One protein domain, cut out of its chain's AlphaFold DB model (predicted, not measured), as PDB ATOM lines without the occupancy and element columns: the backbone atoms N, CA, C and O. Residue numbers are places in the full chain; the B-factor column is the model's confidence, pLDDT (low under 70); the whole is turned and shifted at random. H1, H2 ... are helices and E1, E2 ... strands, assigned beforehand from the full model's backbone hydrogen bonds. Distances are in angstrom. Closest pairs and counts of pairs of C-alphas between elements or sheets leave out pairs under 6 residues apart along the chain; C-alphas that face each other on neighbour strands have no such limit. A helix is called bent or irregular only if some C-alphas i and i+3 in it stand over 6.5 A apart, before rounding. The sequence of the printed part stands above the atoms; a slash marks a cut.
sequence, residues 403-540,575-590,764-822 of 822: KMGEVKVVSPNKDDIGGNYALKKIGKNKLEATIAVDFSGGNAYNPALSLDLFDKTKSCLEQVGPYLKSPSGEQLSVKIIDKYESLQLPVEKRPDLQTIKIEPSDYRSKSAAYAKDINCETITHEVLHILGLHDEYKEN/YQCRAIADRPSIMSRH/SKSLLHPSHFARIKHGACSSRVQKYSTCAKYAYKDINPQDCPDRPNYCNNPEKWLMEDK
ATOM      1  N   LYS A 403     170.193  84.588 163.890       87.12
ATOM      2  CA  LYS A 403     170.826  84.912 162.609       87.12
ATOM      3  C   LYS A 403     170.140  86.111 161.955       87.12
ATOM      4  O   LYS A 403     169.042  86.521 162.324       87.12
ATOM      5  N   MET A 404     170.813  86.691 160.967       90.44
ATOM      6  CA  MET A 404     170.300  87.834 160.217       90.44
ATOM      7  C   MET A 404     168.991  87.455 159.500       90.44
ATOM      8  O   MET A 404     168.984  86.496 158.736       90.44
ATOM      9  N   GLY A 405     167.890  88.168 159.766       87.75
ATOM     10  CA  GLY A 405     166.574  87.896 159.173       87.75
ATOM     11  C   GLY A 405     165.773  86.756 159.816       87.75
ATOM     12  O   GLY A 405     164.583  86.642 159.525       87.75
ATOM     13  N   GLU A 406     166.381  85.960 160.705       86.31
ATOM     14  CA  GLU A 406     165.695  84.908 161.468       86.31
ATOM     15  C   GLU A 406     164.660  85.548 162.405       86.31
ATOM     16  O   GLU A 406     164.935  86.572 163.040       86.31
ATOM     17  N   VAL A 407     163.467  84.951 162.463       88.56
ATOM     18  CA  VAL A 407     162.376  85.364 163.351       88.56
ATOM     19  C   VAL A 407     162.192  84.289 164.405       88.56
ATOM     20  O   VAL A 407     162.082  83.108 164.090       88.56
ATOM     21  N   LYS A 408     162.124  84.714 165.659       86.81
ATOM     22  CA  LYS A 408     161.902  83.852 166.808       86.81
ATOM     23  C   LYS A 408     160.735  84.377 167.615       86.81
ATOM     24  O   LYS A 408     160.801  85.478 168.147       86.81
ATOM     25  N   VAL A 409     159.691  83.576 167.753       86.00
ATOM     26  CA  VAL A 409     158.576  83.923 168.636       86.00
ATOM     27  C   VAL A 409     158.939  83.553 170.067       86.00
ATOM     28  O   VAL A 409     159.305  82.413 170.356       86.00
ATOM     29  N   VAL A 410     158.844  84.534 170.952       85.69
ATOM     30  CA  VAL A 410     158.960  84.394 172.398       85.69
ATOM     31  C   VAL A 410     157.547  84.273 172.956       85.69
ATOM     32  O   VAL A 410     156.693  85.105 172.659       85.69
ATOM     33  N   SER A 411     157.305  83.227 173.742       74.69
ATOM     34  CA  SER A 411     156.007  82.946 174.355       74.69
ATOM     35  C   SER A 411     156.159  82.746 175.866       74.69
ATOM     36  O   SER A 411     157.204  82.264 176.318       74.69
ATOM     37  N   PRO A 412     155.127  83.067 176.665       67.56
ATOM     38  CA  PRO A 412     155.176  82.887 178.106       67.56
ATOM     39  C   PRO A 412     155.179  81.405 178.495       67.56
ATOM     40  O   PRO A 412     154.358  80.618 178.014       67.56
ATOM     41  N   ASN A 413     156.075  81.036 179.414       60.75
ATOM     42  CA  ASN A 413     156.100  79.717 180.044       60.75
ATOM     43  C   ASN A 413     155.235  79.728 181.321       60.75
ATOM     44  O   ASN A 413     155.107  80.767 181.960       60.75
ATOM     45  N   LYS A 414     154.645  78.590 181.722       50.00
ATOM     46  CA  LYS A 414     153.732  78.502 182.889       50.00
ATOM     47  C   LYS A 414     154.355  79.001 184.202       50.00
ATOM     48  O   LYS A 414     153.627  79.486 185.062       50.00
ATOM     49  N   ASP A 415     155.676  78.901 184.325       48.09
ATOM     50  CA  ASP A 415     156.428  79.246 185.537       48.09
ATOM     51  C   ASP A 415     157.179  80.587 185.436       48.09
ATOM     52  O   ASP A 415     157.978  80.912 186.320       48.09
ATOM     53  N   ASP A 416     156.985  81.346 184.353       60.44
ATOM     54  CA  ASP A 416     157.730  82.571 184.064       60.44
ATOM     55  C   ASP A 416     156.780  83.718 183.695       60.44
ATOM     56  O   ASP A 416     155.795  83.531 182.980       60.44
ATOM     57  N   ILE A 417     157.098  84.931 184.145       63.38
ATOM     58  CA  ILE A 417     156.447  86.159 183.673       63.38
ATOM     59  C   ILE A 417     157.065  86.460 182.304       63.38
ATOM     60  O   ILE A 417     157.971  87.280 182.156       63.38
ATOM     61  N   GLY A 418     156.686  85.647 181.321       66.31
ATOM     62  CA  GLY A 418     157.227  85.678 179.969       66.31
ATOM     63  C   GLY A 418     156.552  86.720 179.092       66.31
ATOM     64  O   GLY A 418     155.379  87.034 179.276       66.31
ATOM     65  N   GLY A 419     157.305  87.236 178.124       79.44
ATOM     66  CA  GLY A 419     156.758  88.084 177.075       79.44
ATOM     67  C   GLY A 419     156.113  87.273 175.954       79.44
ATOM     68  O   GLY A 419     156.378  86.079 175.801       79.44
ATOM     69  N   ASN A 420     155.281  87.941 175.164       87.38
ATOM     70  CA  ASN A 420     154.649  87.397 173.968       87.38
ATOM     71  C   ASN A 420     154.910  88.333 172.777       87.38
ATOM     72  O   ASN A 420     154.266  89.373 172.652       87.38
ATOM     73  N   TYR A 421     155.895  87.987 171.948       93.12
ATOM     74  CA  TYR A 421     156.347  88.807 170.817       93.12
ATOM     75  C   TYR A 421     157.186  87.988 169.832       93.12
ATOM     76  O   TYR A 421     157.726  86.938 170.172       93.12
ATOM     77  N   ALA A 422     157.347  88.480 168.606       92.94
ATOM     78  CA  ALA A 422     158.270  87.933 167.619       92.94
ATOM     79  C   ALA A 422     159.537  88.792 167.546       92.94
ATOM     80  O   ALA A 422     159.471  89.978 167.249       92.94
ATOM     81  N   LEU A 423     160.699  88.205 167.810       93.88
ATOM     82  CA  LEU A 423     161.990  88.874 167.764       93.88
ATOM     83  C   LEU A 423     162.701  88.568 166.446       93.88
ATOM     84  O   LEU A 423     162.894  87.406 166.090       93.88
ATOM     85  N   LYS A 424     163.135  89.613 165.747       94.50
ATOM     86  CA  LYS A 424     163.864  89.522 164.485       94.50
ATOM     87  C   LYS A 424     165.170  90.290 164.571       94.50
ATOM     88  O   LYS A 424     165.209  91.429 165.036       94.50
ATOM     89  N   LYS A 425     166.252  89.708 164.055       93.38
ATOM     90  CA  LYS A 425     167.476  90.476 163.812       93.38
ATOM     91  C   LYS A 425     167.326  91.224 162.491       93.38
ATOM     92  O   LYS A 425     167.143  90.584 161.456       93.38
ATOM     93  N   ILE A 426     167.424  92.557 162.521       94.44
ATOM     94  CA  ILE A 426     167.273  93.438 161.341       94.44
ATOM     95  C   ILE A 426     168.558  94.197 160.964       94.44
ATOM     96  O   ILE A 426     168.654  94.748 159.874       94.44
ATOM     97  N   GLY A 427     169.589  94.166 161.812       91.81
ATOM     98  CA  GLY A 427     170.947  94.570 161.445       91.81
ATOM     99  C   GLY A 427     172.003  93.987 162.381       91.81
ATOM    100  O   GLY A 427     171.683  93.251 163.315       91.81
ATOM    101  N   LYS A 428     173.279  94.343 162.164       88.00
ATOM    102  CA  LYS A 428     174.402  93.883 163.008       88.00
ATOM    103  C   LYS A 428     174.168  94.183 164.496       88.00
ATOM    104  O   LYS A 428     174.339  93.282 165.310       88.00
ATOM    105  N   ASN A 429     173.704  95.402 164.790       90.00
ATOM    106  CA  ASN A 429     173.404  95.915 166.132       90.00
ATOM    107  C   ASN A 429     171.934  96.375 166.257       90.00
ATOM    108  O   ASN A 429     171.653  97.348 166.956       90.00
ATOM    109  N   LYS A 430     171.004  95.750 165.518       93.88
ATOM    110  CA  LYS A 430     169.582  96.129 165.525       93.88
ATOM    111  C   LYS A 430     168.669  94.906 165.603       93.88
ATOM    112  O   LYS A 430     168.761  94.002 164.764       93.88
ATOM    113  N   LEU A 431     167.771  94.930 166.579       95.25
ATOM    114  CA  LEU A 431     166.714  93.952 166.806       95.25
ATOM    115  C   LEU A 431     165.351  94.629 166.660       95.25
ATOM    116  O   LEU A 431     165.204  95.791 167.016       95.25
ATOM    117  N   GLU A 432     164.368  93.882 166.177       96.75
ATOM    118  CA  GLU A 432     162.967  94.290 166.106       96.75
ATOM    119  C   GLU A 432     162.123  93.294 166.905       96.75
ATOM    120  O   GLU A 432     162.120  92.102 166.593       96.75
ATOM    121  N   ALA A 433     161.419  93.767 167.930       96.75
ATOM    122  CA  ALA A 433     160.394  93.005 168.631       96.75
ATOM    123  C   ALA A 433     159.017  93.397 168.087       96.75
ATOM    124  O   ALA A 433     158.617  94.550 168.186       96.75
ATOM    125  N   THR A 434     158.292  92.442 167.512       97.19
ATOM    126  CA  THR A 434     156.944  92.635 166.974       97.19
ATOM    127  C   THR A 434     155.899  92.097 167.946       97.19
ATOM    128  O   THR A 434     155.959  90.922 168.310       97.19
ATOM    129  N   ILE A 435     154.921  92.919 168.323       96.00
ATOM    130  CA  ILE A 435     153.739  92.504 169.096       96.00
ATOM    131  C   ILE A 435     152.472  92.655 168.256       96.00
ATOM    132  O   ILE A 435     152.344  93.612 167.494       96.00
ATOM    133  N   ALA A 436     151.538  91.717 168.403       95.25
ATOM    134  CA  ALA A 436     150.210  91.823 167.812       95.25
ATOM    135  C   ALA A 436     149.232  92.358 168.860       95.25
ATOM    136  O   ALA A 436     149.117  91.771 169.938       95.25
ATOM    137  N   VAL A 437     148.536  93.450 168.548       95.19
ATOM    138  CA  VAL A 437     147.596  94.103 169.469       95.19
ATOM    139  C   VAL A 437     146.228  94.304 168.822       95.19
ATOM    140  O   VAL A 437     146.118  94.512 167.617       95.19
ATOM    141  N   ASP A 438     145.186  94.243 169.642       95.38
ATOM    142  CA  ASP A 438     143.808  94.558 169.272       95.38
ATOM    143  C   ASP A 438     143.191  95.444 170.357       95.38
ATOM    144  O   ASP A 438     143.036  95.013 171.501       95.38
ATOM    145  N   PHE A 439     142.865  96.689 170.013       96.56
ATOM    146  CA  PHE A 439     142.216  97.620 170.933       96.56
ATOM    147  C   PHE A 439     140.705  97.394 170.901       96.56
ATOM    148  O   PHE A 439     139.997  97.978 170.091       96.56
ATOM    149  N   SER A 440     140.191  96.527 171.774       94.12
ATOM    150  CA  SER A 440     138.776  96.154 171.748       94.12
ATOM    151  C   SER A 440     138.144  96.027 173.136       94.12
ATOM    152  O   SER A 440     138.753  95.581 174.112       94.12
ATOM    153  N   GLY A 441     136.877  96.451 173.229       94.88
ATOM    154  CA  GLY A 441     136.102  96.468 174.473       94.88
ATOM    155  C   GLY A 441     136.613  97.467 175.523       94.88
ATOM    156  O   GLY A 441     137.523  98.251 175.275       94.88
ATOM    157  N   GLY A 442     136.020  97.432 176.721       95.25
ATOM    158  CA  GLY A 442     136.246  98.429 177.778       95.25
ATOM    159  C   GLY A 442     135.166  99.516 177.796       95.25
ATOM    160  O   GLY A 442     134.357  99.609 176.873       95.25
ATOM    161  N   ASN A 443     135.112 100.308 178.869       96.62
ATOM    162  CA  ASN A 443     133.989 101.225 179.107       96.62
ATOM    163  C   ASN A 443     134.006 102.482 178.222       96.62
ATOM    164  O   ASN A 443     132.984 103.150 178.098       96.62
ATOM    165  N   ALA A 444     135.147 102.817 177.614       96.31
ATOM    166  CA  ALA A 444     135.291 103.973 176.727       96.31
ATOM    167  C   ALA A 444     135.415 103.583 175.241       96.31
ATOM    168  O   ALA A 444     135.690 104.437 174.399       96.31
ATOM    169  N   TYR A 445     135.234 102.303 174.911       97.25
ATOM    170  CA  TYR A 445     135.471 101.781 173.569       97.25
ATOM    171  C   TYR A 445     134.537 102.365 172.504       97.25
ATOM    172  O   TYR A 445     133.316 102.381 172.654       97.25
ATOM    173  N   ASN A 446     135.129 102.745 171.373       96.38
ATOM    174  CA  ASN A 446     134.456 102.888 170.088       96.38
ATOM    175  C   ASN A 446     135.475 102.661 168.944       96.38
ATOM    176  O   ASN A 446     136.680 102.783 169.183       96.38
ATOM    177  N   PRO A 447     135.027 102.348 167.711       96.19
ATOM    178  CA  PRO A 447     135.932 102.004 166.610       96.19
ATOM    179  C   PRO A 447     136.927 103.102 166.210       96.19
ATOM    180  O   PRO A 447     138.069 102.789 165.892       96.19
ATOM    181  N   ALA A 448     136.529 104.378 166.248       96.38
ATOM    182  CA  ALA A 448     137.427 105.483 165.899       96.38
ATOM    183  C   ALA A 448     138.558 105.618 166.930       96.38
ATOM    184  O   ALA A 448     139.729 105.640 166.571       96.38
ATOM    185  N   LEU A 449     138.215 105.578 168.221       95.75
ATOM    186  CA  LEU A 449     139.196 105.634 169.305       95.75
ATOM    187  C   LEU A 449     140.143 104.424 169.313       95.75
ATOM    188  O   LEU A 449     141.303 104.555 169.692       95.75
ATOM    189  N   SER A 450     139.665 103.248 168.896       96.12
ATOM    190  CA  SER A 450     140.517 102.068 168.707       96.12
ATOM    191  C   SER A 450     141.620 102.321 167.677       96.12
ATOM    192  O   SER A 450     142.772 101.966 167.924       96.12
ATOM    193  N   LEU A 451     141.277 102.919 166.530       96.00
ATOM    194  CA  LEU A 451     142.249 103.258 165.485       96.00
ATOM    195  C   LEU A 451     143.226 104.332 165.978       96.00
ATOM    196  O   LEU A 451     144.436 104.140 165.882       96.00
ATOM    197  N   ASP A 452     142.714 105.385 166.617       95.44
ATOM    198  CA  ASP A 452     143.543 106.456 167.180       95.44
ATOM    199  C   ASP A 452     144.547 105.923 168.215       95.44
ATOM    200  O   ASP A 452     145.715 106.313 168.215       95.44
ATOM    201  N   LEU A 453     144.126 105.013 169.101       96.75
ATOM    202  CA  LEU A 453     145.019 104.403 170.092       96.75
ATOM    203  C   LEU A 453     146.035 103.451 169.463       96.75
ATOM    204  O   LEU A 453     147.175 103.399 169.939       96.75
ATOM    205  N   PHE A 454     145.663 102.728 168.406       97.31
ATOM    206  CA  PHE A 454     146.606 101.916 167.648       97.31
ATOM    207  C   PHE A 454     147.698 102.793 167.022       97.31
ATOM    208  O   PHE A 454     148.883 102.579 167.289       97.31
ATOM    209  N   ASP A 455     147.313 103.840 166.292       95.62
ATOM    210  CA  ASP A 455     148.249 104.759 165.636       95.62
ATOM    211  C   ASP A 455     149.108 105.525 166.647       95.62
ATOM    212  O   ASP A 455     150.326 105.643 166.478       95.62
ATOM    213  N   LYS A 456     148.510 105.974 167.757       94.38
ATOM    214  CA  LYS A 456     149.235 106.602 168.866       94.38
ATOM    215  C   LYS A 456     150.267 105.652 169.465       94.38
ATOM    216  O   LYS A 456     151.409 106.055 169.672       94.38
ATOM    217  N   THR A 457     149.894 104.397 169.720       96.25
ATOM    218  CA  THR A 457     150.802 103.381 170.275       96.25
ATOM    219  C   THR A 457     151.954 103.097 169.317       96.25
ATOM    220  O   THR A 457     153.110 103.060 169.742       96.25
ATOM    221  N   LYS A 458     151.661 102.959 168.020       95.69
ATOM    222  CA  LYS A 458     152.660 102.726 166.972       95.69
ATOM    223  C   LYS A 458     153.659 103.873 166.898       95.69
ATOM    224  O   LYS A 458     154.859 103.659 167.055       95.69
ATOM    225  N   SER A 459     153.142 105.090 166.747       91.81
ATOM    226  CA  SER A 459     153.933 106.317 166.671       91.81
ATOM    227  C   SER A 459     154.804 106.497 167.916       91.81
ATOM    228  O   SER A 459     155.990 106.804 167.813       91.81
ATOM    229  N   CYS A 460     154.258 106.212 169.099       91.56
ATOM    230  CA  CYS A 460     155.006 106.245 170.349       91.56
ATOM    231  C   CYS A 460     156.233 105.333 170.346       91.56
ATOM    232  O   CYS A 460     157.344 105.772 170.645       91.56
ATOM    233  N   LEU A 461     156.053 104.065 169.989       93.94
ATOM    234  CA  LEU A 461     157.134 103.082 170.023       93.94
ATOM    235  C   LEU A 461     158.190 103.335 168.942       93.94
ATOM    236  O   LEU A 461     159.380 103.131 169.194       93.94
ATOM    237  N   GLU A 462     157.783 103.834 167.773       90.25
ATOM    238  CA  GLU A 462     158.702 104.265 166.715       90.25
ATOM    239  C   GLU A 462     159.599 105.413 167.192       90.25
ATOM    240  O   GLU A 462     160.822 105.353 167.033       90.25
ATOM    241  N   GLN A 463     159.016 106.421 167.847       85.81
ATOM    242  CA  GLN A 463     159.760 107.577 168.348       85.81
ATOM    243  C   GLN A 463     160.670 107.232 169.544       85.81
ATOM    244  O   GLN A 463     161.731 107.837 169.715       85.81
ATOM    245  N   VAL A 464     160.294 106.243 170.360       87.81
ATOM    246  CA  VAL A 464     161.058 105.812 171.546       87.81
ATOM    247  C   VAL A 464     162.153 104.789 171.212       87.81
ATOM    248  O   VAL A 464     163.158 104.701 171.923       87.81
ATOM    249  N   GLY A 465     162.033 104.053 170.103       88.62
ATOM    250  CA  GLY A 465     162.991 103.025 169.671       88.62
ATOM    251  C   GLY A 465     164.481 103.428 169.689       88.62
ATOM    252  O   GLY A 465     165.321 102.598 170.048       88.62
ATOM    253  N   PRO A 466     164.881 104.675 169.363       87.31
ATOM    254  CA  PRO A 466     166.262 105.147 169.511       87.31
ATOM    255  C   PRO A 466     166.834 105.094 170.932       87.31
ATOM    256  O   PRO A 466     168.051 105.189 171.075       87.31
ATOM    257  N   TYR A 467     166.004 104.941 171.964       90.19
ATOM    258  CA  TYR A 467     166.390 104.996 173.378       90.19
ATOM    259  C   TYR A 467     166.384 103.638 174.090       90.19
ATOM    260  O   TYR A 467     166.838 103.531 175.236       90.19
ATOM    261  N   LEU A 468     165.934 102.584 173.405       93.50
ATOM    262  CA  LEU A 468     165.954 101.201 173.876       93.50
ATOM    263  C   LEU A 468     167.265 100.540 173.428       93.50
ATOM    264  O   LEU A 468     167.360 100.000 172.322       93.50
ATOM    265  N   LYS A 469     168.309 100.625 174.260       91.56
ATOM    266  CA  LYS A 469     169.662 100.174 173.916       91.56
ATOM    267  C   LYS A 469     170.248  99.235 174.957       91.56
ATOM    268  O   LYS A 469     169.985  99.364 176.148       91.56
ATOM    269  N   SER A 470     171.100  98.328 174.500       90.56
ATOM    270  CA  SER A 470     171.986  97.562 175.368       90.56
ATOM    271  C   SER A 470     173.182  98.420 175.821       90.56
ATOM    272  O   SER A 470     173.497  99.435 175.188       90.56
ATOM    273  N   PRO A 471     173.940  97.977 176.842       86.56
ATOM    274  CA  PRO A 471     175.208  98.611 177.217       86.56
ATOM    275  C   PRO A 471     176.254  98.629 176.096       86.56
ATOM    276  O   PRO A 471     177.102  99.515 176.062       86.56
ATOM    277  N   SER A 472     176.194  97.670 175.166       87.62
ATOM    278  CA  SER A 472     177.076  97.599 173.995       87.62
ATOM    279  C   SER A 472     176.601  98.456 172.813       87.62
ATOM    280  O   SER A 472     177.253  98.478 171.769       87.62
ATOM    281  N   GLY A 473     175.474  99.164 172.955       89.00
ATOM    282  CA  GLY A 473     174.896 100.019 171.918       89.00
ATOM    283  C   GLY A 473     174.024  99.287 170.892       89.00
ATOM    284  O   GLY A 473     173.661  99.885 169.881       89.00
ATOM    285  N   GLU A 474     173.677  98.018 171.129       91.69
ATOM    286  CA  GLU A 474     172.665  97.304 170.343       91.69
ATOM    287  C   GLU A 474     171.303  97.971 170.552       91.69
ATOM    288  O   GLU A 474     170.947  98.300 171.679       91.69
ATOM    289  N   GLN A 475     170.549  98.200 169.479       93.25
ATOM    290  CA  GLN A 475     169.273  98.910 169.524       93.25
ATOM    291  C   GLN A 475     168.100  97.944 169.343       93.25
ATOM    292  O   GLN A 475     168.154  97.048 168.498       93.25
ATOM    293  N   LEU A 476     167.029  98.172 170.099       95.00
ATOM    294  CA  LEU A 476     165.752  97.481 169.977       95.00
ATOM    295  C   LEU A 476     164.698  98.435 169.398       95.00
ATOM    296  O   LEU A 476     164.414  99.473 169.986       95.00
ATOM    297  N   SER A 477     164.089  98.079 168.271       95.06
ATOM    298  CA  SER A 477     162.827  98.671 167.824       95.06
ATOM    299  C   SER A 477     161.659  97.797 168.268       95.06
ATOM    300  O   SER A 477     161.769  96.569 168.297       95.06
ATOM    301  N   VAL A 478     160.534  98.422 168.604       96.75
ATOM    302  CA  VAL A 478     159.289  97.708 168.893       96.75
ATOM    303  C   VAL A 478     158.294  98.029 167.790       96.75
ATOM    304  O   VAL A 478     157.918  99.182 167.609       96.75
ATOM    305  N   LYS A 479     157.903  97.005 167.035       96.62
ATOM    306  CA  LYS A 479     156.886  97.084 165.994       96.62
ATOM    307  C   LYS A 479     155.567  96.580 166.563       96.62
ATOM    308  O   LYS A 479     155.533  95.535 167.212       96.62
ATOM    309  N   ILE A 480     154.479  97.282 166.285       96.25
ATOM    310  CA  ILE A 480     153.136  96.769 166.557       96.25
ATOM    311  C   ILE A 480     152.447  96.439 165.240       96.25
ATOM    312  O   ILE A 480     152.660  97.131 164.243       96.25
ATOM    313  N   ILE A 481     151.676  95.361 165.246       96.69
ATOM    314  CA  ILE A 481     150.825  94.939 164.136       96.69
ATOM    315  C   ILE A 481     149.409  94.714 164.649       96.69
ATOM    316  O   ILE A 481     149.219  94.360 165.819       96.69
ATOM    317  N   ASP A 482     148.423  94.912 163.785       93.75
ATOM    318  CA  ASP A 482     147.031  94.642 164.127       93.75
ATOM    319  C   ASP A 482     146.674  93.144 163.991       93.75
ATOM    320  O   ASP A 482     147.491  92.279 163.637       93.75
ATOM    321  N   LYS A 483     145.413  92.817 164.292       90.12
ATOM    322  CA  LYS A 483     144.867  91.462 164.154       90.12
ATOM    323  C   LYS A 483     144.942  90.931 162.717       90.12
ATOM    324  O   LYS A 483     145.208  89.743 162.535       90.12
ATOM    325  N   TYR A 484     144.682  91.760 161.710       90.31
ATOM    326  CA  TYR A 484     144.647  91.341 160.309       90.31
ATOM    327  C   TYR A 484     146.053  91.076 159.776       90.31
ATOM    328  O   TYR A 484     146.285  90.028 159.177       90.31
ATOM    329  N   GLU A 485     147.004  91.963 160.062       93.38
ATOM    330  CA  GLU A 485     148.423  91.794 159.756       93.38
ATOM    331  C   GLU A 485     148.990  90.533 160.420       93.38
ATOM    332  O   GLU A 485     149.705  89.760 159.780       93.38
ATOM    333  N   SER A 486     148.631  90.270 161.683       89.94
ATOM    334  CA  SER A 486     149.056  89.061 162.400       89.94
ATOM    335  C   SER A 486     148.569  87.778 161.715       89.94
ATOM    336  O   SER A 486     149.339  86.826 161.550       89.94
ATOM    337  N   LEU A 487     147.322  87.758 161.231       84.25
ATOM    338  CA  LEU A 487     146.746  86.610 160.520       84.25
ATOM    339  C   LEU A 487     147.423  86.315 159.171       84.25
ATOM    340  O   LEU A 487     147.358  85.176 158.713       84.25
ATOM    341  N   GLN A 488     148.116  87.284 158.564       90.00
ATOM    342  CA  GLN A 488     148.892  87.066 157.334       90.00
ATOM    343  C   GLN A 488     150.273  86.442 157.589       90.00
ATOM    344  O   GLN A 488     150.925  85.975 156.655       90.00
ATOM    345  N   LEU A 489     150.752  86.421 158.839       84.31
ATOM    346  CA  LEU A 489     152.040  85.810 159.174       84.31
ATOM    347  C   LEU A 489     151.925  84.282 159.272       84.31
ATOM    348  O   LEU A 489     150.935  83.796 159.822       84.31
ATOM    349  N   PRO A 490     152.947  83.516 158.846       82.19
ATOM    350  CA  PRO A 490     153.035  82.085 159.136       82.19
ATOM    351  C   PRO A 490     152.957  81.800 160.643       82.19
ATOM    352  O   PRO A 490     153.516  82.557 161.443       82.19
ATOM    353  N   VAL A 491     152.286  80.712 161.039       72.00
ATOM    354  CA  VAL A 491     151.998  80.365 162.449       72.00
ATOM    355  C   VAL A 491     153.269  80.284 163.299       72.00
ATOM    356  O   VAL A 491     153.295  80.723 164.450       72.00
ATOM    357  N   GLU A 492     154.366  79.798 162.729       73.75
ATOM    358  CA  GLU A 492     155.651  79.686 163.407       73.75
ATOM    359  C   GLU A 492     156.282  81.055 163.734       73.75
ATOM    360  O   GLU A 492     156.987  81.171 164.742       73.75
ATOM    361  N   LYS A 493     155.949  82.105 162.965       84.88
ATOM    362  CA  LYS A 493     156.441  83.494 163.111       84.88
ATOM    363  C   LYS A 493     155.437  84.439 163.777       84.88
ATOM    364  O   LYS A 493     155.786  85.583 164.067       84.88
ATOM    365  N   ARG A 494     154.207  83.981 164.003       85.88
ATOM    366  CA  ARG A 494     153.097  84.784 164.520       85.88
ATOM    367  C   ARG A 494     153.165  84.897 166.056       85.88
ATOM    368  O   ARG A 494     153.162  83.857 166.719       85.88
ATOM    369  N   PRO A 495     153.248  86.110 166.641       88.69
ATOM    370  CA  PRO A 495     153.042  86.304 168.080       88.69
ATOM    371  C   PRO A 495     151.552  86.173 168.440       88.69
ATOM    372  O   PRO A 495     150.695  86.444 167.594       88.69
ATOM    373  N   ASP A 496     151.219  85.787 169.679       85.81
ATOM    374  CA  ASP A 496     149.804  85.694 170.072       85.81
ATOM    375  C   ASP A 496     149.188  87.108 170.133       85.81
ATOM    376  O   ASP A 496     149.854  88.067 170.531       85.81
ATOM    377  N   LEU A 497     147.916  87.243 169.750       89.88
ATOM    378  CA  LEU A 497     147.204  88.524 169.770       89.88
ATOM    379  C   LEU A 497     146.935  88.984 171.210       89.88
ATOM    380  O   LEU A 497     146.361  88.232 171.998       89.88
ATOM    381  N   GLN A 498     147.292  90.229 171.529       90.25
ATOM    382  CA  GLN A 498     146.991  90.860 172.812       90.25
ATOM    383  C   GLN A 498     145.805  91.810 172.698       90.25
ATOM    384  O   GLN A 498     145.890  92.853 172.053       90.25
ATOM    385  N   THR A 499     144.706  91.472 173.367       94.19
ATOM    386  CA  THR A 499     143.548  92.361 173.463       94.19
ATOM    387  C   THR A 499     143.750  93.390 174.575       94.19
ATOM    388  O   THR A 499     143.945  93.024 175.737       94.19
ATOM    389  N   ILE A 500     143.664  94.673 174.226       96.62
ATOM    390  CA  ILE A 500     143.811  95.813 175.132       96.62
ATOM    391  C   ILE A 500     142.475  96.554 175.205       96.62
ATOM    392  O   ILE A 500     141.984  97.074 174.206       96.62
ATOM    393  N   LYS A 501     141.882  96.620 176.399       98.12
ATOM    394  CA  LYS A 501     140.627  97.354 176.621       98.12
ATOM    395  C   LYS A 501     140.851  98.863 176.624       98.12
ATOM    396  O   LYS A 501     141.899  99.326 177.069       98.12
ATOM    397  N   ILE A 502     139.839  99.620 176.211       98.00
ATOM    398  CA  ILE A 502     139.838 101.084 176.245       98.00
ATOM    399  C   ILE A 502     138.963 101.569 177.403       98.00
ATOM    400  O   ILE A 502     137.752 101.338 177.433       98.00
ATOM    401  N   GLU A 503     139.579 102.255 178.356       98.19
ATOM    402  CA  GLU A 503     138.963 102.714 179.600       98.19
ATOM    403  C   GLU A 503     138.908 104.256 179.682       98.19
ATOM    404  O   GLU A 503     139.566 104.949 178.897       98.19
ATOM    405  N   PRO A 504     138.106 104.830 180.598       96.94
ATOM    406  CA  PRO A 504     138.035 106.277 180.810       96.94
ATOM    407  C   PRO A 504     139.371 106.897 181.267       96.94
ATOM    408  O   PRO A 504     140.305 106.193 181.643       96.94
ATOM    409  N   SER A 505     139.466 108.229 181.226       94.69
ATOM    410  CA  SER A 505     140.704 108.991 181.485       94.69
ATOM    411  C   SER A 505     141.283 108.837 182.898       94.69
ATOM    412  O   SER A 505     142.486 108.943 183.103       94.69
ATOM    413  N   ASP A 506     140.437 108.588 183.894       92.56
ATOM    414  CA  ASP A 506     140.824 108.390 185.295       92.56
ATOM    415  C   ASP A 506     141.314 106.961 185.589       92.56
ATOM    416  O   ASP A 506     141.760 106.653 186.697       92.56
ATOM    417  N   TYR A 507     141.263 106.070 184.597       94.38
ATOM    418  CA  TYR A 507     141.676 104.687 184.755       94.38
ATOM    419  C   TYR A 507     143.206 104.549 184.858       94.38
ATOM    420  O   TYR A 507     143.964 104.974 183.984       94.38
ATOM    421  N   ARG A 508     143.689 103.848 185.895       91.69
ATOM    422  CA  ARG A 508     145.104 103.452 185.990       91.69
ATOM    423  C   ARG A 508     145.412 102.377 184.945       91.69
ATOM    424  O   ARG A 508     145.095 101.201 185.149       91.69
ATOM    425  N   SER A 509     146.049 102.804 183.856       94.88
ATOM    426  CA  SER A 509     146.454 101.948 182.736       94.88
ATOM    427  C   SER A 509     147.281 100.735 183.186       94.88
ATOM    428  O   SER A 509     147.925 100.748 184.235       94.88
ATOM    429  N   LYS A 510     147.177  99.655 182.407       93.62
ATOM    430  CA  LYS A 510     147.907  98.389 182.552       93.62
ATOM    431  C   LYS A 510     148.056  97.726 181.176       93.62
ATOM    432  O   LYS A 510     147.279  98.024 180.275       93.62
ATOM    433  N   SER A 511     148.926  96.734 181.037       92.81
ATOM    434  CA  SER A 511     149.229  96.070 179.754       92.81
ATOM    435  C   SER A 511     148.032  95.477 178.998       92.81
ATOM    436  O   SER A 511     148.107  95.292 177.789       92.81
ATOM    437  N   ALA A 512     146.918  95.212 179.687       94.38
ATOM    438  CA  ALA A 512     145.672  94.713 179.101       94.38
ATOM    439  C   ALA A 512     144.527  95.751 179.044       94.38
ATOM    440  O   ALA A 512     143.410  95.403 178.656       94.38
ATOM    441  N   ALA A 513     144.737  96.992 179.501       96.88
ATOM    442  CA  ALA A 513     143.720  98.048 179.463       96.88
ATOM    443  C   ALA A 513     144.333  99.451 179.560       96.88
ATOM    444  O   ALA A 513     145.024  99.751 180.537       96.88
ATOM    445  N   TYR A 514     144.049 100.313 178.590       97.94
ATOM    446  CA  TYR A 514     144.583 101.671 178.504       97.94
ATOM    447  C   TYR A 514     143.490 102.698 178.779       97.94
ATOM    448  O   TYR A 514     142.370 102.565 178.289       97.94
ATOM    449  N   ALA A 515     143.833 103.749 179.520       97.75
ATOM    450  CA  ALA A 515     143.028 104.963 179.543       97.75
ATOM    451  C   ALA A 515     142.993 105.585 178.138       97.75
ATOM    452  O   ALA A 515     143.997 105.576 177.422       97.75
ATOM    453  N   LYS A 516     141.855 106.155 177.738       95.56
ATOM    454  CA  LYS A 516     141.675 106.756 176.404       95.56
ATOM    455  C   LYS A 516     142.671 107.880 176.077       95.56
ATOM    456  O   LYS A 516     142.930 108.154 174.911       95.56
ATOM    457  N   ASP A 517     143.237 108.523 177.091       92.62
ATOM    458  CA  ASP A 517     144.213 109.611 176.996       92.62
ATOM    459  C   ASP A 517     145.626 109.208 177.454       92.62
ATOM    460  O   ASP A 517     146.488 110.076 177.606       92.62
ATOM    461  N   ILE A 518     145.902 107.902 177.587       94.81
ATOM    462  CA  ILE A 518     147.202 107.345 177.994       94.81
ATOM    463  C   ILE A 518     148.381 108.028 177.279       94.81
ATOM    464  O   ILE A 518     148.370 108.210 176.058       94.81
ATOM    465  N   ASN A 519     149.409 108.424 178.030       90.94
ATOM    466  CA  ASN A 519     150.601 109.078 177.482       90.94
ATOM    467  C   ASN A 519     151.652 108.072 176.981       90.94
ATOM    468  O   ASN A 519     151.557 106.865 177.207       90.94
ATOM    469  N   CYS A 520     152.657 108.575 176.267       90.69
ATOM    470  CA  CYS A 520     153.642 107.745 175.577       90.69
ATOM    471  C   CYS A 520     154.565 106.985 176.533       90.69
ATOM    472  O   CYS A 520     154.976 105.856 176.261       90.69
ATOM    473  N   GLU A 521     154.867 107.607 177.668       91.69
ATOM    474  CA  GLU A 521     155.669 107.048 178.745       91.69
ATOM    475  C   GLU A 521     154.996 105.800 179.314       91.69
ATOM    476  O   GLU A 521     155.622 104.744 179.423       91.69
ATOM    477  N   THR A 522     153.695 105.910 179.594       95.00
ATOM    478  CA  THR A 522     152.881 104.799 180.089       95.00
ATOM    479  C   THR A 522     152.679 103.753 178.996       95.00
ATOM    480  O   THR A 522     152.894 102.579 179.258       95.00
ATOM    481  N   ILE A 523     152.383 104.144 177.746       96.44
ATOM    482  CA  ILE A 523     152.314 103.201 176.610       96.44
ATOM    483  C   ILE A 523     153.595 102.361 176.524       96.44
ATOM    484  O   ILE A 523     153.532 101.139 176.413       96.44
ATOM    485  N   THR A 524     154.760 103.008 176.591       95.75
ATOM    486  CA  THR A 524     156.056 102.325 176.509       95.75
ATOM    487  C   THR A 524     156.234 101.362 177.680       95.75
ATOM    488  O   THR A 524     156.620 100.216 177.468       95.75
ATOM    489  N   HIS A 525     155.919 101.797 178.902       96.50
ATOM    490  CA  HIS A 525     155.957 100.953 180.098       96.50
ATOM    491  C   HIS A 525     155.073  99.703 179.950       96.50
ATOM    492  O   HIS A 525     155.542  98.577 180.126       96.50
ATOM    493  N   GLU A 526     153.820  99.883 179.530       96.31
ATOM    494  CA  GLU A 526     152.863  98.790 179.374       96.31
ATOM    495  C   GLU A 526     153.236  97.816 178.250       96.31
ATOM    496  O   GLU A 526     153.107  96.598 178.398       96.31
ATOM    497  N   VAL A 527     153.776  98.323 177.141       96.50
ATOM    498  CA  VAL A 527     154.283  97.490 176.043       96.50
ATOM    499  C   VAL A 527     155.490  96.666 176.487       96.50
ATOM    500  O   VAL A 527     155.614  95.498 176.119       96.50
ATOM    501  N   LEU A 528     156.366  97.220 177.323       95.69
ATOM    502  CA  LEU A 528     157.507  96.476 177.850       95.69
ATOM    503  C   LEU A 528     157.091  95.344 178.803       95.69
ATOM    504  O   LEU A 528     157.789  94.328 178.864       95.69
ATOM    505  N   HIS A 529     155.926  95.430 179.455       94.44
ATOM    506  CA  HIS A 529     155.331  94.263 180.115       94.44
ATOM    507  C   HIS A 529     154.938  93.161 179.130       94.44
ATOM    508  O   HIS A 529     155.175  91.986 179.410       94.44
ATOM    509  N   ILE A 530     154.397  93.511 177.957       93.19
ATOM    510  CA  ILE A 530     154.093  92.537 176.891       93.19
ATOM    511  C   ILE A 530     155.381  91.858 176.401       93.19
ATOM    512  O   ILE A 530     155.372  90.667 176.085       93.19
ATOM    513  N   LEU A 531     156.513  92.572 176.415       93.75
ATOM    514  CA  LEU A 531     157.837  92.013 176.115       93.75
ATOM    515  C   LEU A 531     158.467  91.219 177.278       93.75
ATOM    516  O   LEU A 531     159.582  90.712 177.146       93.75
ATOM    517  N   GLY A 532     157.755  91.037 178.393       90.94
ATOM    518  CA  GLY A 532     158.172  90.167 179.496       90.94
ATOM    519  C   GLY A 532     158.996  90.851 180.585       90.94
ATOM    520  O   GLY A 532     159.712  90.162 181.318       90.94
ATOM    521  N   LEU A 533     158.927  92.183 180.681       93.38
ATOM    522  CA  LEU A 533     159.449  92.930 181.826       93.38
ATOM    523  C   LEU A 533     158.389  93.051 182.929       93.38
ATOM    524  O   LEU A 533     157.187  92.927 182.694       93.38
ATOM    525  N   HIS A 534     158.829  93.298 184.157       91.56
ATOM    526  CA  HIS A 534     157.953  93.474 185.315       91.56
ATOM    527  C   HIS A 534     158.176  94.837 185.959       91.56
ATOM    528  O   HIS A 534     159.201  95.470 185.732       91.56
ATOM    529  N   ASP A 535     157.201  95.276 186.748       93.00
ATOM    530  CA  ASP A 535     157.315  96.505 187.523       93.00
ATOM    531  C   ASP A 535     158.456  96.379 188.539       93.00
ATOM    532  O   ASP A 535     158.608  95.334 189.176       93.00
ATOM    533  N   GLU A 536     159.175  97.471 188.782       94.00
ATOM    534  CA  GLU A 536     160.332  97.509 189.693       94.00
ATOM    535  C   GLU A 536     160.145  98.526 190.829       94.00
ATOM    536  O   GLU A 536     161.110  98.990 191.437       94.00
ATOM    537  N   TYR A 537     158.891  98.886 191.108       90.25
ATOM    538  CA  TYR A 537     158.482  99.832 192.146       90.25
ATOM    539  C   TYR A 537     157.478  99.213 193.125       90.25
ATOM    540  O   TYR A 537     156.791  98.233 192.813       90.25
ATOM    541  N   LYS A 538     157.396  99.791 194.330       88.00
ATOM    542  CA  LYS A 538     156.463  99.354 195.378       88.00
ATOM    543  C   LYS A 538     155.025  99.679 194.975       88.00
ATOM    544  O   LYS A 538     154.727 100.808 194.599       88.00
ATOM    545  N   GLU A 539     154.134  98.696 195.063       87.62
ATOM    546  CA  GLU A 539     152.700  98.924 194.872       87.62
ATOM    547  C   GLU A 539     152.114  99.581 196.127       87.62
ATOM    548  O   GLU A 539     152.238  99.032 197.220       87.62
ATOM    549  N   ASN A 540     151.471 100.738 195.950       85.50
ATOM    550  CA  ASN A 540     151.003 101.597 197.044       85.50
ATOM    551  C   ASN A 540     149.475 101.787 197.070       85.50
ATOM    552  O   ASN A 540     148.967 102.470 197.950       85.50
ATOM    553  N   TYR A 575     151.756  92.574 195.941       86.69
ATOM    554  CA  TYR A 575     153.023  92.476 195.203       86.69
ATOM    555  C   TYR A 575     154.285  92.870 195.982       86.69
ATOM    556  O   TYR A 575     155.293  93.256 195.395       86.69
ATOM    557  N   GLN A 576     154.272  92.749 197.307       86.19
ATOM    558  CA  GLN A 576     155.383  93.226 198.138       86.19
ATOM    559  C   GLN A 576     156.646  92.351 198.057       86.19
ATOM    560  O   GLN A 576     157.713  92.794 198.466       86.19
ATOM    561  N   CYS A 577     156.569  91.147 197.475       87.06
ATOM    562  CA  CYS A 577     157.755  90.329 197.186       87.06
ATOM    563  C   CYS A 577     158.516  90.762 195.920       87.06
ATOM    564  O   CYS A 577     159.584  90.226 195.620       87.06
ATOM    565  N   ARG A 578     158.000  91.732 195.164       89.75
ATOM    566  CA  ARG A 578     158.646  92.277 193.968       89.75
ATOM    567  C   ARG A 578     160.052  92.804 194.270       89.75
ATOM    568  O   ARG A 578     160.301  93.392 195.322       89.75
ATOM    569  N   ALA A 579     160.989  92.569 193.354       91.69
ATOM    570  CA  ALA A 579     162.307  93.190 193.425       91.69
ATOM    571  C   ALA A 579     162.192  94.674 193.057       91.69
ATOM    572  O   ALA A 579     161.548  95.023 192.072       91.69
ATOM    573  N   ILE A 580     162.777  95.545 193.878       91.88
ATOM    574  CA  ILE A 580     162.664  96.997 193.721       91.88
ATOM    575  C   ILE A 580     163.993  97.535 193.213       91.88
ATOM    576  O   ILE A 580     165.037  97.211 193.780       91.88
ATOM    577  N   ALA A 581     163.951  98.348 192.162       90.50
ATOM    578  CA  ALA A 581     165.122  99.062 191.675       90.50
ATOM    579  C   ALA A 581     165.266 100.402 192.410       90.50
ATOM    580  O   ALA A 581     164.296 101.135 192.609       90.50
ATOM    581  N   ASP A 582     166.492 100.730 192.800       84.44
ATOM    582  CA  ASP A 582     166.880 102.045 193.314       84.44
ATOM    583  C   ASP A 582     167.219 103.021 192.174       84.44
ATOM    584  O   ASP A 582     166.955 104.218 192.276       84.44
ATOM    585  N   ARG A 583     167.756 102.502 191.062       83.25
ATOM    586  CA  ARG A 583     168.093 103.259 189.851       83.25
ATOM    587  C   ARG A 583     166.883 103.413 188.918       83.25
ATOM    588  O   ARG A 583     166.342 102.387 188.490       83.25
ATOM    589  N   PRO A 584     166.532 104.652 188.512       86.00
ATOM    590  CA  PRO A 584     165.447 104.899 187.570       86.00
ATOM    591  C   PRO A 584     165.632 104.148 186.247       86.00
ATOM    592  O   PRO A 584     166.719 104.129 185.664       86.00
ATOM    593  N   SER A 585     164.538 103.551 185.794       91.94
ATOM    594  CA  SER A 585     164.332 102.882 184.510       91.94
ATOM    595  C   SER A 585     162.891 103.106 184.086       91.94
ATOM    596  O   SER A 585     162.049 103.523 184.888       91.94
ATOM    597  N   ILE A 586     162.574 102.731 182.851       93.94
ATOM    598  CA  ILE A 586     161.186 102.698 182.407       93.94
ATOM    599  C   ILE A 586     160.307 101.791 183.281       93.94
ATOM    600  O   ILE A 586     159.129 102.072 183.449       93.94
ATOM    601  N   MET A 587     160.866 100.751 183.905       94.94
ATOM    602  CA  MET A 587     160.102  99.801 184.723       94.94
ATOM    603  C   MET A 587     159.972 100.200 186.200       94.94
ATOM    604  O   MET A 587     159.088  99.696 186.888       94.94
ATOM    605  N   SER A 588     160.819 101.103 186.702       93.75
ATOM    606  CA  SER A 588     160.783 101.573 188.097       93.75
ATOM    607  C   SER A 588     160.167 102.963 188.245       93.75
ATOM    608  O   SER A 588     159.429 103.200 189.199       93.75
ATOM    609  N   ARG A 589     160.467 103.890 187.325       89.88
ATOM    610  CA  ARG A 589     160.049 105.301 187.372       89.88
ATOM    611  C   ARG A 589     159.954 105.883 185.958       89.88
ATOM    612  O   ARG A 589     160.796 106.679 185.547       89.88
ATOM    613  N   HIS A 590     158.942 105.469 185.194       89.44
ATOM    614  CA  HIS A 590     158.861 105.780 183.763       89.44
ATOM    615  C   HIS A 590     158.873 107.279 183.435       89.44
ATOM    616  O   HIS A 590     159.588 107.664 182.514       89.44
ATOM    617  N   SER A 764     173.074 109.856 176.896       73.25
ATOM    618  CA  SER A 764     173.816 108.591 176.817       73.25
ATOM    619  C   SER A 764     173.130 107.438 177.550       73.25
ATOM    620  O   SER A 764     173.483 106.282 177.317       73.25
ATOM    621  N   LYS A 765     172.147 107.744 178.403       83.69
ATOM    622  CA  LYS A 765     171.392 106.752 179.167       83.69
ATOM    623  C   LYS A 765     170.427 106.004 178.237       83.69
ATOM    624  O   LYS A 765     170.008 106.528 177.208       83.69
ATOM    625  N   SER A 766     170.095 104.761 178.574       91.25
ATOM    626  CA  SER A 766     169.008 104.020 177.925       91.25
ATOM    627  C   SER A 766     167.814 103.953 178.862       91.25
ATOM    628  O   SER A 766     168.011 103.855 180.066       91.25
ATOM    629  N   LEU A 767     166.595 103.924 178.314       93.31
ATOM    630  CA  LEU A 767     165.371 103.653 179.081       93.31
ATOM    631  C   LEU A 767     165.383 102.280 179.778       93.31
ATOM    632  O   LEU A 767     164.631 102.073 180.733       93.31
ATOM    633  N   LEU A 768     166.222 101.356 179.301       94.69
ATOM    634  CA  LEU A 768     166.334  99.981 179.769       94.69
ATOM    635  C   LEU A 768     167.573  99.782 180.647       94.69
ATOM    636  O   LEU A 768     168.656 100.288 180.345       94.69
ATOM    637  N   HIS A 769     167.436  98.955 181.685       94.12
ATOM    638  CA  HIS A 769     168.592  98.356 182.354       94.12
ATOM    639  C   HIS A 769     169.218  97.258 181.471       94.12
ATOM    640  O   HIS A 769     168.528  96.683 180.622       94.12
ATOM    641  N   PRO A 770     170.502  96.898 181.676       93.94
ATOM    642  CA  PRO A 770     171.162  95.836 180.910       93.94
ATOM    643  C   PRO A 770     170.367  94.521 180.856       93.94
ATOM    644  O   PRO A 770     170.160  93.950 179.785       93.94
ATOM    645  N   SER A 771     169.866  94.074 182.009       93.12
ATOM    646  CA  SER A 771     169.048  92.862 182.131       93.12
ATOM    647  C   SER A 771     167.710  92.944 181.393       93.12
ATOM    648  O   SER A 771     167.241  91.920 180.905       93.12
ATOM    649  N   HIS A 772     167.104  94.131 181.263       94.75
ATOM    650  CA  HIS A 772     165.857  94.319 180.512       94.75
ATOM    651  C   HIS A 772     166.078  94.023 179.038       94.75
ATOM    652  O   HIS A 772     165.346  93.239 178.438       94.75
ATOM    653  N   PHE A 773     167.130  94.612 178.466       94.12
ATOM    654  CA  PHE A 773     167.493  94.367 177.076       94.12
ATOM    655  C   PHE A 773     167.830  92.889 176.858       94.12
ATOM    656  O   PHE A 773     167.325  92.266 175.923       94.12
ATOM    657  N   ALA A 774     168.630  92.302 177.754       91.38
ATOM    658  CA  ALA A 774     168.971  90.884 177.703       91.38
ATOM    659  C   ALA A 774     167.720  89.992 177.797       91.38
ATOM    660  O   ALA A 774     167.602  89.027 177.043       91.38
ATOM    661  N   ARG A 775     166.753  90.334 178.661       90.50
ATOM    662  CA  ARG A 775     165.480  89.614 178.820       90.50
ATOM    663  C   ARG A 775     164.667  89.633 177.537       90.50
ATOM    664  O   ARG A 775     164.207  88.579 177.111       90.50
ATOM    665  N   ILE A 776     164.557  90.782 176.878       92.38
ATOM    666  CA  ILE A 776     163.841  90.881 175.600       92.38
ATOM    667  C   ILE A 776     164.595  90.120 174.497       92.38
ATOM    668  O   ILE A 776     163.995  89.416 173.686       92.38
ATOM    669  N   LYS A 777     165.925  90.195 174.467       89.94
ATOM    670  CA  LYS A 777     166.745  89.520 173.452       89.94
ATOM    671  C   LYS A 777     166.738  87.995 173.582       89.94
ATOM    672  O   LYS A 777     166.717  87.282 172.577       89.94
ATOM    673  N   HIS A 778     166.796  87.489 174.808       85.44
ATOM    674  CA  HIS A 778     166.991  86.069 175.096       85.44
ATOM    675  C   HIS A 778     165.726  85.365 175.609       85.44
ATOM    676  O   HIS A 778     165.728  84.143 175.771       85.44
ATOM    677  N   GLY A 779     164.633  86.099 175.829       84.31
ATOM    678  CA  GLY A 779     163.376  85.557 176.335       84.31
ATOM    679  C   GLY A 779     163.596  84.771 177.630       84.31
ATOM    680  O   GLY A 779     164.242  85.251 178.562       84.31
ATOM    681  N   ALA A 780     163.095  83.535 177.673       71.56
ATOM    682  CA  ALA A 780     163.190  82.620 178.817       71.56
ATOM    683  C   ALA A 780     164.548  81.906 178.987       71.56
ATOM    684  O   ALA A 780     164.641  80.969 179.779       71.56
ATOM    685  N   CYS A 781     165.601  82.307 178.265       77.69
ATOM    686  CA  CYS A 781     166.920  81.684 178.388       77.69
ATOM    687  C   CYS A 781     167.516  81.869 179.794       77.69
ATOM    688  O   CYS A 781     168.120  82.897 180.113       77.69
ATOM    689  N   SER A 782     167.396  80.837 180.628       70.06
ATOM    690  CA  SER A 782     167.834  80.880 182.022       70.06
ATOM    691  C   SER A 782     169.329  81.133 182.176       70.06
ATOM    692  O   SER A 782     169.708  81.715 183.176       70.06
ATOM    693  N   SER A 783     170.179  80.774 181.209       75.50
ATOM    694  CA  SER A 783     171.630  80.976 181.320       75.50
ATOM    695  C   SER A 783     172.104  82.405 181.020       75.50
ATOM    696  O   SER A 783     173.274  82.693 181.226       75.50
ATOM    697  N   ARG A 784     171.247  83.282 180.477       80.00
ATOM    698  CA  ARG A 784     171.610  84.669 180.100       80.00
ATOM    699  C   ARG A 784     170.901  85.730 180.937       80.00
ATOM    700  O   ARG A 784     171.356  86.866 181.008       80.00
ATOM    701  N   VAL A 785     169.761  85.371 181.527       85.81
ATOM    702  CA  VAL A 785     168.890  86.284 182.287       85.81
ATOM    703  C   VAL A 785     168.342  85.620 183.552       85.81
ATOM    704  O   VAL A 785     167.200  85.863 183.957       85.81
ATOM    705  N   GLN A 786     169.140  84.743 184.167       87.38
ATOM    706  CA  GLN A 786     168.753  83.938 185.323       87.38
ATOM    707  C   GLN A 786     168.271  84.810 186.473       87.38
ATOM    708  O   GLN A 786     167.197  84.570 187.031       87.38
ATOM    709  N   LYS A 787     169.075  85.807 186.852       91.25
ATOM    710  CA  LYS A 787     168.815  86.587 188.064       91.25
ATOM    711  C   LYS A 787     167.579  87.448 187.897       91.25
ATOM    712  O   LYS A 787     166.697  87.375 188.749       91.25
ATOM    713  N   TYR A 788     167.487  88.164 186.775       91.31
ATOM    714  CA  TYR A 788     166.312  88.964 186.430       91.31
ATOM    715  C   TYR A 788     165.044  88.108 186.420       91.31
ATOM    716  O   TYR A 788     164.092  88.417 187.131       91.31
ATOM    717  N   SER A 789     165.054  86.981 185.699       87.69
ATOM    718  CA  SER A 789     163.880  86.098 185.597       87.69
ATOM    719  C   SER A 789     163.500  85.483 186.947       87.69
ATOM    720  O   SER A 789     162.323  85.325 187.257       87.69
ATOM    721  N   THR A 790     164.483  85.160 187.792       89.25
ATOM    722  CA  THR A 790     164.222  84.622 189.136       89.25
ATOM    723  C   THR A 790     163.577  85.666 190.040       89.25
ATOM    724  O   THR A 790     162.610  85.347 190.724       89.25
ATOM    725  N   CYS A 791     164.063  86.909 190.020       90.50
ATOM    726  CA  CYS A 791     163.448  87.996 190.776       90.50
ATOM    727  C   CYS A 791     162.047  88.338 190.240       90.50
ATOM    728  O   CYS A 791     161.122  88.528 191.034       90.50
ATOM    729  N   ALA A 792     161.866  88.309 188.914       89.31
ATOM    730  CA  ALA A 792     160.590  88.569 188.260       89.31
ATOM    731  C   ALA A 792     159.479  87.646 188.780       89.31
ATOM    732  O   ALA A 792     158.403  88.135 189.091       89.31
ATOM    733  N   LYS A 793     159.731  86.344 188.996       87.75
ATOM    734  CA  LYS A 793     158.729  85.368 189.497       87.75
ATOM    735  C   LYS A 793     157.979  85.792 190.768       87.75
ATOM    736  O   LYS A 793     156.888  85.282 191.034       87.75
ATOM    737  N   TYR A 794     158.546  86.709 191.549       88.06
ATOM    738  CA  TYR A 794     157.961  87.224 192.785       88.06
ATOM    739  C   TYR A 794     157.164  88.528 192.601       88.06
ATOM    740  O   TYR A 794     156.475  88.951 193.528       88.06
ATOM    741  N   ALA A 795     157.197  89.141 191.412       88.06
ATOM    742  CA  ALA A 795     156.634  90.465 191.132       88.06
ATOM    743  C   ALA A 795     155.107  90.559 191.252       88.06
ATOM    744  O   ALA A 795     154.599  91.660 191.455       88.06
ATOM    745  N   TYR A 796     154.396  89.429 191.147       84.94
ATOM    746  CA  TYR A 796     152.932  89.349 191.259       84.94
ATOM    747  C   TYR A 796     152.451  88.355 192.332       84.94
ATOM    748  O   TYR A 796     151.310  87.900 192.291       84.94
ATOM    749  N   LYS A 797     153.312  87.964 193.285       82.50
ATOM    750  CA  LYS A 797     152.918  87.057 194.378       82.50
ATOM    751  C   LYS A 797     152.131  87.822 195.448       82.50
ATOM    752  O   LYS A 797     152.627  88.801 196.000       82.50
ATOM    753  N   ASP A 798     150.932  87.332 195.759       79.06
ATOM    754  CA  ASP A 798     150.067  87.823 196.839       79.06
ATOM    755  C   ASP A 798     150.238  86.954 198.099       79.06
ATOM    756  O   ASP A 798     149.368  86.164 198.467       79.06
ATOM    757  N   ILE A 799     151.408  87.055 198.724       74.06
ATOM    758  CA  ILE A 799     151.748  86.384 199.989       74.06
ATOM    759  C   ILE A 799     152.153  87.426 201.034       74.06
ATOM    760  O   ILE A 799     152.343  88.596 200.691       74.06
ATOM    761  N   ASN A 800     152.259  87.019 202.302       66.94
ATOM    762  CA  ASN A 800     152.703  87.908 203.374       66.94
ATOM    763  C   ASN A 800     154.041  88.593 202.996       66.94
ATOM    764  O   ASN A 800     155.017  87.893 202.735       66.94
ATOM    765  N   PRO A 801     154.122  89.939 202.983       62.00
ATOM    766  CA  PRO A 801     155.329  90.687 202.614       62.00
ATOM    767  C   PRO A 801     156.586  90.343 203.420       62.00
ATOM    768  O   PRO A 801     157.694  90.526 202.924       62.00
ATOM    769  N   GLN A 802     156.418  89.892 204.668       62.75
ATOM    770  CA  GLN A 802     157.543  89.486 205.516       62.75
ATOM    771  C   GLN A 802     158.031  88.063 205.221       62.75
ATOM    772  O   GLN A 802     159.168  87.733 205.545       62.75
ATOM    773  N   ASP A 803     157.224  87.270 204.516       66.56
ATOM    774  CA  ASP A 803     157.495  85.878 204.186       66.56
ATOM    775  C   ASP A 803     157.603  85.731 202.662       66.56
ATOM    776  O   ASP A 803     156.746  85.141 202.001       66.56
ATOM    777  N   CYS A 804     158.701  86.228 202.087       78.19
ATOM    778  CA  CYS A 804     159.121  85.858 200.731       78.19
ATOM    779  C   CYS A 804     160.253  84.806 200.805       78.19
ATOM    780  O   CYS A 804     161.338  85.080 200.286       78.19
ATOM    781  N   PRO A 805     160.061  83.646 201.476       69.25
ATOM    782  CA  PRO A 805     161.153  82.772 201.924       69.25
ATOM    783  C   PRO A 805     162.007  82.244 200.769       69.25
ATOM    784  O   PRO A 805     163.215  82.095 200.910       69.25
ATOM    785  N   ASP A 806     161.395  82.042 199.601       82.06
ATOM    786  CA  ASP A 806     162.075  81.498 198.427       82.06
ATOM    787  C   ASP A 806     162.686  82.585 197.526       82.06
ATOM    788  O   ASP A 806     163.302  82.274 196.499       82.06
ATOM    789  N   ARG A 807     162.494  83.876 197.842       89.25
ATOM    790  CA  ARG A 807     163.041  84.970 197.034       89.25
ATOM    791  C   ARG A 807     164.526  85.149 197.352       89.25
ATOM    792  O   ARG A 807     164.857  85.511 198.479       89.25
ATOM    793  N   PRO A 808     165.434  84.990 196.373       91.38
ATOM    794  CA  PRO A 808     166.861  85.088 196.652       91.38
ATOM    795  C   PRO A 808     167.274  86.458 197.198       91.38
ATOM    796  O   PRO A 808     166.853  87.496 196.684       91.38
ATOM    797  N   ASN A 809     168.196  86.469 198.165       90.44
ATOM    798  CA  ASN A 809     168.706  87.698 198.790       90.44
ATOM    799  C   ASN A 809     169.297  88.699 197.786       90.44
ATOM    800  O   ASN A 809     169.243  89.907 198.010       90.44
ATOM    801  N   TYR A 810     169.840  88.224 196.659       92.19
ATOM    802  CA  TYR A 810     170.376  89.116 195.632       92.19
ATOM    803  C   TYR A 810     169.296  89.969 194.950       92.19
ATOM    804  O   TYR A 810     169.646  91.003 194.394       92.19
ATOM    805  N   CYS A 811     168.009  89.606 195.023       92.25
ATOM    806  CA  CYS A 811     166.910  90.431 194.507       92.25
ATOM    807  C   CYS A 811     166.711  91.736 195.300       92.25
ATOM    808  O   CYS A 811     166.036  92.642 194.820       92.25
ATOM    809  N   ASN A 812     167.317  91.858 196.488       89.25
ATOM    810  CA  ASN A 812     167.362  93.106 197.260       89.25
ATOM    811  C   ASN A 812     168.497  94.046 196.826       89.25
ATOM    812  O   ASN A 812     168.564  95.167 197.314       89.25
ATOM    813  N   ASN A 813     169.405  93.595 195.953       91.00
ATOM    814  CA  ASN A 813     170.518  94.399 195.457       91.00
ATOM    815  C   ASN A 813     170.395  94.576 193.930       91.00
ATOM    816  O   ASN A 813     170.789  93.671 193.187       91.00
ATOM    817  N   PRO A 814     169.880  95.726 193.460       90.81
ATOM    818  CA  PRO A 814     169.712  96.055 192.042       90.81
ATOM    819  C   PRO A 814     170.951  95.803 191.176       90.81
ATOM    820  O   PRO A 814     170.827  95.278 190.072       90.81
ATOM    821  N   GLU A 815     172.161  96.043 191.686       89.44
ATOM    822  CA  GLU A 815     173.407  95.815 190.938       89.44
ATOM    823  C   GLU A 815     173.667  94.338 190.620       89.44
ATOM    824  O   GLU A 815     174.430  94.019 189.709       89.44
ATOM    825  N   LYS A 816     173.034  93.415 191.354       91.06
ATOM    826  CA  LYS A 816     173.195  91.977 191.125       91.06
ATOM    827  C   LYS A 816     172.241  91.434 190.073       91.06
ATOM    828  O   LYS A 816     172.651  90.537 189.342       91.06
ATOM    829  N   TRP A 817     170.997  91.913 190.017       92.06
ATOM    830  CA  TRP A 817     169.948  91.324 189.172       92.06
ATOM    831  C   TRP A 817     169.536  92.186 187.975       92.06
ATOM    832  O   TRP A 817     168.904  91.653 187.063       92.06
ATOM    833  N   LEU A 818     169.924  93.469 187.939       92.75
ATOM    834  CA  LEU A 818     169.672  94.350 186.794       92.75
ATOM    835  C   LEU A 818     170.792  94.357 185.746       92.75
ATOM    836  O   LEU A 818     170.624  94.947 184.676       92.75
ATOM    837  N   MET A 819     171.901  93.673 186.019       89.06
ATOM    838  CA  MET A 819     173.002  93.473 185.077       89.06
ATOM    839  C   MET A 819     172.766  92.225 184.213       89.06
ATOM    840  O   MET A 819     172.037  91.318 184.610       89.06
ATOM    841  N   GLU A 820     173.379  92.178 183.030       81.38
ATOM    842  CA  GLU A 820     173.390  90.966 182.201       81.38
ATOM    843  C   GLU A 820     174.208  89.866 182.901       81.38
ATOM    844  O   GLU A 820     175.281  90.140 183.450       81.38
ATOM    845  N   ASP A 821     173.692  88.632 182.920       79.00
ATOM    846  CA  ASP A 821     174.433  87.502 183.476       79.00
ATOM    847  C   ASP A 821     175.583  87.130 182.523       79.00
ATOM    848  O   ASP A 821     175.407  87.082 181.303       79.00
ATOM    849  N   LYS A 822     176.779  86.933 183.093       64.88
ATOM    850  CA  LYS A 822     178.012  86.656 182.342       64.88
ATOM    851  C   LYS A 822     178.044  85.241 181.782       64.88
ATOM    852  O   LYS A 822     177.731  84.313 182.559       64.88
TER     853      LYS A 822
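AT A GLANCE: This is residues 403 to 540, 575 to 590 and 764 to 822 of the 822 residues of an uncharacterized protein of Peredibacter sp (UniProt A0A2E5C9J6). A strongly twisted sheet of six strands has helices over both faces, H1 and H2 on one, H3 and H4 on the other; beyond H4, away from the sheet, H5, H6 and H7 make a small cluster at one end. The printed part has 213 residues with seven named helices and six named strands, in the order E1 E2 E3 H1 E4 H2 E5 E6 H3 H4 H5 H6 H7; the class is mixed, helices and strands, with 100 residues, under half, in named elements. The sheet is branched at E3: E1 and E2, and E2 and E3, are antiparallel; E3 and E4, E3 and E5, and E5 and E6 are parallel. The whole is compact, with a radius of gyration of the C-alphas of 17.0 A and spans of 48 by 43 by 36 A.

HOW THE PARTS SIT: E2, residues 421 to 427, and E5, residues 497 to 503, lie on one side of E3, residues 430 to 439, and E4, residues 475 to 481, on the other side. E1, residues 407 to 410, E2 and E3 form a meander, each strand the antiparallel neighbour of the one before, in two hairpins: N 408 and O 423 are 2.8 A apart, N 424 and O 432 2.8 A. Also within hydrogen-bond range are N 433 and O 477 of E3 and E4, 2.8 A, N 500 and O 438 of E5 and E3, 2.8 A, and N 514 of E6, residues 513 to 515, and O 501 of E5, 2.8 A. E3, H1, residues 447 to 467, and E4 form a strand-helix-strand unit, two parallel neighbour strands with a helix between them in the chain. H1 is on the sheet at a height of 7.0 A and runs along the strands, at 16 degrees to E3 on the local plane; its closest C-alphas to E4 are those of Gly 465 and Ser 477, 4.7 A. H2, residues 483 to 488, is on the same face, over E3. H3, residues 520 to 530, and H4, residues 770 to 778, are on the opposite face; H4 runs across the strands, at 90 degrees to E3 on the local plane. H1 touches H3 with residues 457 to 464 alone, about perpendicular at 88 degrees, closest at C-alphas 460 and 520, 5.6 A. H4 touches H5, residues 786 to 792, closest at C-alphas 771 and 788, 6.4 A. H5 touches H7, residues 814 to 817, closest at C-alphas 787 and 817, 5.0 A. H6, residues 809 to 812, and H7 only just touch, only at the corner, with 3 pairs of C-alphas within 8 A. Every O i to N i+4 pair is within hydrogen-bond range in H2, H3, H4 and H5, and 15 of 17 in H1; H6 and H7 are too short for such a pair.

IN THESE COORDINATES: E1 begins at C-alpha 407 (162.376, 85.364, 163.351), and H7 ends at C-alpha 817 (169.948, 91.324, 189.172). From first to last C-alpha, H1 measures 31.3 A, E3 27.9 A, E4 19.6 A, E5 19.1 A, E2 18.3 A and H3 15.3 A. H1 is irregular, with C-alphas 463 and 466 7.0 A apart.

THE WHOLE: The C-alphas farthest apart, those of Gln 488 and Gln 802, are 49.0 A from each other. Residues 541 to 574 and 591 to 763 are not printed; the C-alpha gaps are 9.5 A and 16.7 A. The link from H5 to H6 is long. The mean pLDDT of the printed part is 88.9; residues 412 to 418, 800 to 803, 805 and 822 are under 70.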